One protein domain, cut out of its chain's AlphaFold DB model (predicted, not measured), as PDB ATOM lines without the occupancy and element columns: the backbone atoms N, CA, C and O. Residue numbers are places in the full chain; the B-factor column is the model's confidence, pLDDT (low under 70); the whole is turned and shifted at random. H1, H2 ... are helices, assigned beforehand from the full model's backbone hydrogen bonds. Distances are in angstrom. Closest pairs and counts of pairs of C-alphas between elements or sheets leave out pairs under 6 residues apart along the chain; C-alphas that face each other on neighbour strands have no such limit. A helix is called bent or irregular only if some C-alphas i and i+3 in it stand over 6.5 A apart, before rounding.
ATOM      1  N   TRP A  84      29.584   6.784  15.388       88.81
ATOM      2  CA  TRP A  84      28.199   6.574  15.791       88.81
ATOM      3  C   TRP A  84      27.400   6.043  14.606       88.81
ATOM      4  O   TRP A  84      27.421   6.625  13.523       88.81
ATOM      5  N   THR A  85      26.684   4.950  14.825       91.06
ATOM      6  CA  THR A  85      25.779   4.397  13.829       91.06
ATOM      7  C   THR A  85      24.441   5.123  13.904       91.06
ATOM      8  O   THR A  85      23.815   5.220  14.960       91.06
ATOM      9  N   PHE A  86      24.008   5.657  12.766       90.94
ATOM     10  CA  PHE A  86      22.673   6.211  12.580       90.94
ATOM     11  C   PHE A  86      21.930   5.364  11.540       90.94
ATOM     12  O   PHE A  86      22.564   4.815  10.632       90.94
ATOM     13  N   PRO A  87      20.596   5.223  11.639       93.06
ATOM     14  CA  PRO A  87      19.807   4.610  10.577       93.06
ATOM     15  C   PRO A  87      20.072   5.292   9.228       93.06
ATOM     16  O   PRO A  87      20.143   6.518   9.173       93.06
ATOM     17  N   ILE A  88      20.141   4.517   8.140       89.12
ATOM     18  CA  ILE A  88      20.507   4.987   6.781       89.12
ATOM     19  C   ILE A  88      19.687   6.207   6.323       89.12
ATOM     20  O   ILE A  88      20.169   7.037   5.560       89.12
ATOM     21  N   LYS A  89      18.440   6.326   6.787       93.19
ATOM     22  CA  LYS A  89      17.516   7.405   6.413       93.19
ATOM     23  C   LYS A  89      17.516   8.587   7.389       93.19
ATOM     24  O   LYS A  89      16.611   9.411   7.321       93.19
ATOM     25  N   THR A  90      18.473   8.667   8.311       92.69
ATOM     26  CA  THR A  90      18.548   9.776   9.271       92.69
ATOM     27  C   THR A  90      19.060  11.027   8.564       92.69
ATOM     28  O   THR A  90      20.164  11.014   8.023       92.69
ATOM     29  N   PRO A  91      18.301  12.134   8.544       95.88
ATOM     30  CA  PRO A  91      18.810  13.370   7.976       95.88
ATOM     31  C   PRO A  91      19.949  13.930   8.839       95.88
ATOM     32  O   PRO A  91      19.855  13.940  10.067       95.88
ATOM     33  N   LYS A  92      20.978  14.497   8.199       92.94
ATOM     34  CA  LYS A  92      22.173  15.054   8.865       92.94
ATOM     35  C   LYS A  92      21.850  16.034  10.002       92.94
ATOM     36  O   LYS A  92      22.548  16.068  11.011       92.94
ATOM     37  N   GLN A  93      20.771  16.811   9.873       95.50
ATOM     38  CA  GLN A  93      20.322  17.730  10.925       95.50
ATOM     39  C   GLN A  93      19.989  17.006  12.241       95.50
ATOM     40  O   GLN A  93      20.330  17.496  13.313       95.50
ATOM     41  N   PHE A  94      19.382  15.817  12.170       95.25
ATOM     42  CA  PHE A  94      19.031  15.033  13.351       95.25
ATOM     43  C   PHE A  94      20.266  14.401  13.985       95.25
ATOM     44  O   PHE A  94      20.379  14.402  15.208       95.25
ATOM     45  N   GLU A  95      21.234  13.944  13.187       94.31
ATOM     46  CA  GLU A  95      22.517  13.452  13.706       94.31
ATOM     47  C   GLU A  95      23.249  14.536  14.509       94.31
ATOM     48  O   GLU A  95      23.763  14.274  15.601       94.31
ATOM     49  N   VAL A  96      23.240  15.779  14.009       92.19
ATOM     50  CA  VAL A  96      23.820  16.938  14.703       92.19
ATOM     51  C   VAL A  96      23.076  17.229  16.004       92.19
ATOM     52  O   VAL A  96      23.723  17.414  17.037       92.19
ATOM     53  N   ILE A  97      21.738  17.249  15.978       93.00
ATOM     54  CA  ILE A  97      20.917  17.471  17.178       93.00
ATOM     55  C   ILE A  97      21.218  16.398  18.229       93.00
ATOM     56  O   ILE A  97      21.563  16.735  19.358       93.00
ATOM     57  N   ILE A  98      21.181  15.115  17.859       92.75
ATOM     58  CA  ILE A  98      21.462  13.995  18.769       92.75
ATOM     59  C   ILE A  98      22.882  14.092  19.336       92.75
ATOM     60  O   ILE A  98      23.089  13.895  20.532       92.75
ATOM     61  N   THR A  99      23.870  14.430  18.505       91.38
ATOM     62  CA  THR A  99      25.264  14.558  18.948       91.38
ATOM     63  C   THR A  99      25.431  15.688  19.964       91.38
ATOM     64  O   THR A  99      26.082  15.483  20.987       91.38
ATOM     65  N   LYS A 100      24.797  16.848  19.738       91.38
ATOM     66  CA  LYS A 100      24.777  17.959  20.704       91.38
ATOM     67  C   LYS A 100      24.081  17.563  22.003       91.38
ATOM     68  O   LYS A 100      24.619  17.819  23.077       91.38
ATOM     69  N   LEU A 101      22.929  16.898  21.915       91.38
ATOM     70  CA  LEU A 101      22.179  16.446  23.089       91.38
ATOM     71  C   LEU A 101      22.971  15.446  23.935       91.38
ATOM     72  O   LEU A 101      22.947  15.559  25.156       91.38
ATOM     73  N   ARG A 102      23.726  14.525  23.320       90.69
ATOM     74  CA  ARG A 102      24.585  13.571  24.046       90.69
ATOM     75  C   ARG A 102      25.587  14.280  24.946       90.69
ATOM     76  O   ARG A 102      25.652  13.988  26.131       90.69
ATOM     77  N   ILE A 103      26.311  15.265  24.418       90.88
ATOM     78  CA  ILE A 103      27.230  16.089  25.220       90.88
ATOM     79  C   ILE A 103      26.493  17.163  26.034       90.88
ATOM     80  O   ILE A 103      27.120  18.049  26.602       90.88
ATOM     81  N   GLY A 104      25.163  17.113  26.108       87.94
ATOM     82  CA  GLY A 104      24.342  18.021  26.892       87.94
ATOM     83  C   GLY A 104      24.398  19.468  26.424       87.94
ATOM     84  O   GLY A 104      24.273  20.335  27.273       87.94
ATOM     85  N   HIS A 105      24.624  19.745  25.137       89.44
ATOM     86  CA  HIS A 105      24.546  21.085  24.541       89.44
ATOM     87  C   HIS A 105      23.100  21.368  24.113       89.44
ATOM     88  O   HIS A 105      22.727  21.155  22.957       89.44
ATOM     89  N   SER A 106      22.279  21.833  25.051       88.38
ATOM     90  CA  SER A 106      20.917  22.299  24.794       88.38
ATOM     91  C   SER A 106      20.773  23.754  25.230       88.38
ATOM     92  O   SER A 106      21.652  24.304  25.893       88.38
ATOM     93  N   GLN A 107      19.658  24.387  24.867       84.88
ATOM     94  CA  GLN A 107      19.357  25.734  25.344       84.88
ATOM     95  C   GLN A 107      19.322  25.768  26.879       84.88
ATOM     96  O   GLN A 107      19.997  26.581  27.487       84.88
ATOM     97  N   ILE A 108      18.649  24.817  27.526       82.88
ATOM     98  CA  ILE A 108      18.516  24.795  28.992       82.88
ATOM     99  C   ILE A 108      19.884  24.729  29.693       82.88
ATOM    100  O   ILE A 108      20.097  25.415  30.685       82.88
ATOM    101  N   SER A 109      20.827  23.939  29.175       83.25
ATOM    102  CA  SER A 109      22.120  23.716  29.831       83.25
ATOM    103  C   SER A 109      23.253  24.639  29.371       83.25
ATOM    104  O   SER A 109      24.274  24.676  30.043       83.25
ATOM    105  N   HIS A 110      23.156  25.298  28.208       87.06
ATOM    106  CA  HIS A 110      24.250  26.099  27.623       87.06
ATOM    107  C   HIS A 110      23.824  27.517  27.207       87.06
ATOM    108  O   HIS A 110      24.657  28.258  26.685       87.06
ATOM    109  N   ASN A 111      22.566  27.928  27.419       88.81
ATOM    110  CA  ASN A 111      22.122  29.285  27.068       88.81
ATOM    111  C   ASN A 111      22.952  30.359  27.778       88.81
ATOM    112  O   ASN A 111      23.379  31.304  27.125       88.81
ATOM    113  N   PHE A 112      23.266  30.166  29.063       89.75
ATOM    114  CA  PHE A 112      24.080  31.113  29.832       89.75
ATOM    115  C   PHE A 112      25.474  31.328  29.218       89.75
ATOM    116  O   PHE A 112      25.956  32.453  29.164       89.75
ATOM    117  N   LEU A 113      26.092  30.284  28.643       90.06
ATOM    118  CA  LEU A 113      27.385  30.400  27.955       90.06
ATOM    119  C   LEU A 113      27.293  31.266  26.694       90.06
ATOM    120  O   LEU A 113      28.222  32.009  26.388       90.06
ATOM    121  N   MET A 114      26.184  31.169  25.954       88.19
ATOM    122  CA  MET A 114      25.954  31.961  24.740       88.19
ATOM    123  C   MET A 114      25.587  33.410  25.075       88.19
ATOM    124  O   MET A 114      26.040  34.329  24.396       88.19
ATOM    125  N   ALA A 115      24.803  33.605  26.138       91.75
ATOM    126  CA  ALA A 115      24.413  34.911  26.658       91.75
ATOM    127  C   ALA A 115      25.538  35.611  27.448       91.75
ATOM    128  O   ALA A 115      25.452  36.811  27.686       91.75
ATOM    129  N   LYS A 116      26.614  34.887  27.801       90.94
ATOM    130  CA  LYS A 116      27.691  35.328  28.711       90.94
ATOM    131  C   LYS A 116      27.171  35.723  30.098       90.94
ATOM    132  O   LYS A 116      27.678  36.653  30.718       90.94
ATOM    133  N   GLU A 117      26.163  35.000  30.561       93.06
ATOM    134  CA  GLU A 117      25.551  35.148  31.879       93.06
ATOM    135  C   GLU A 117      26.126  34.117  32.858       93.06
ATOM    136  O   GLU A 117      26.851  33.195  32.466       93.06
ATOM    137  N   GLU A 118      25.797  34.262  34.141       89.69
ATOM    138  CA  GLU A 118      26.166  33.268  35.145       89.69
ATOM    139  C   GLU A 118      25.385  31.952  34.962       89.69
ATOM    140  O   GLU A 118      24.248  31.960  34.474       89.69
ATOM    141  N   PRO A 119      25.977  30.802  35.336       87.44
ATOM    142  CA  PRO A 119      25.292  29.518  35.271       87.44
ATOM    143  C   PRO A 119      24.015  29.529  36.127       87.44
ATOM    144  O   PRO A 119      24.071  29.922  37.293       87.44
ATOM    145  N   PRO A 120      22.866  29.071  35.598       85.44
ATOM    146  CA  PRO A 120      21.647  28.980  36.386       85.44
ATOM    147  C   PRO A 120      21.793  27.892  37.455       85.44
ATOM    148  O   PRO A 120      22.222  26.779  37.155       85.44
ATOM    149  N   THR A 121      21.394  28.195  38.688       86.31
ATOM    150  CA  THR A 121      21.385  27.226  39.792       86.31
ATOM    151  C   THR A 121      20.150  26.333  39.704       86.31
ATOM    152  O   THR A 121      19.033  26.824  39.511       86.31
ATOM    153  N   CYS A 122      20.303  25.018  39.864       80.50
ATOM    154  CA  CYS A 122      19.156  24.118  39.877       80.50
ATOM    155  C   CYS A 122      18.273  24.369  41.107       80.50
ATOM    156  O   CYS A 122      18.708  24.188  42.241       80.50
ATOM    157  N   ALA A 123      16.993  24.688  40.902       82.88
ATOM    158  CA  ALA A 123      16.042  24.894  42.001       82.88
ATOM    159  C   ALA A 123      15.781  23.629  42.848       82.88
ATOM    160  O   ALA A 123      15.303  23.736  43.972       82.88
ATOM    161  N   LEU A 124      16.076  22.435  42.316       84.62
ATOM    162  CA  LEU A 124      15.841  21.156  42.997       84.62
ATOM    163  C   LEU A 124      17.049  20.661  43.801       84.62
ATOM    164  O   LEU A 124      16.855  20.056  44.851       84.62
ATOM    165  N   CYS A 125      18.279  20.875  43.320       87.19
ATOM    166  CA  CYS A 125      19.489  20.383  43.993       87.19
ATOM    167  C   CYS A 125      20.488  21.473  44.400       87.19
ATOM    168  O   CYS A 125      21.463  21.156  45.073       87.19
ATOM    169  N   GLY A 126      20.260  22.736  44.033       75.19
ATOM    170  CA  GLY A 126      21.125  23.861  44.398       75.19
ATOM    171  C   GLY A 126      22.502  23.864  43.723       75.19
ATOM    172  O   GLY A 126      23.347  24.668  44.108       75.19
ATOM    173  N   VAL A 127      22.725  22.972  42.750       63.75
ATOM    174  CA  VAL A 127      23.952  22.855  41.939       63.75
ATOM    175  C   VAL A 127      23.695  23.350  40.525       63.75
ATOM    176  O   VAL A 127      22.566  23.132  40.027       63.75
TER     177      VAL A 127
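Overview. This is residues 84 to 127 of the 127 residues of the protein "RNase H domain-containing protein" of Aphis craccivora (UniProt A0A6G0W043). What shape is this? It is an open, stretched-out chain: a leading stretch turns at Ile 88 into H1, then H2 follows one after the other with H1 rather than packing on it, and residues 116 to 127 trail beyond H2. How is it made up? The 44 printed residues hold two named helices, H1 then H2, and no named strand; the class is all helix, with 20 residues, under half, in named elements. It is only just extended, close to loose, with a radius of gyration of the C-alphas of 14.4 A and spans of 42 by 22 by 12 A.

Along the chain. Where is H1? H1, residues 92 to 102, runs 15.4 A from C-alpha 92 at (22.173, 15.054, 8.865). Where is H2? H2, residues 107 to 115, runs 10.6 A to C-alpha 115 at (24.413, 34.911, 26.658).

Arrangement. Do the helices meet? H1 and H2 are apart, with no C-alpha of the one within 8 A of the other, and a tight link of 4 residues joins them. Are their backbones even? Every O i to N i+4 pair is within hydrogen-bond range in H1, against 3 of 5 in H2. H2 is irregular: C-alphas 109 and 112 are 7.7 A apart.

Size, cuts and confidence. How large is it? The two C-alphas farthest apart, those of Ile 88 and Gly 126, are 42.1 A apart. Is it unbroken and confident? The printed part has no cut, and residue 127 alone has a pLDDT under 70.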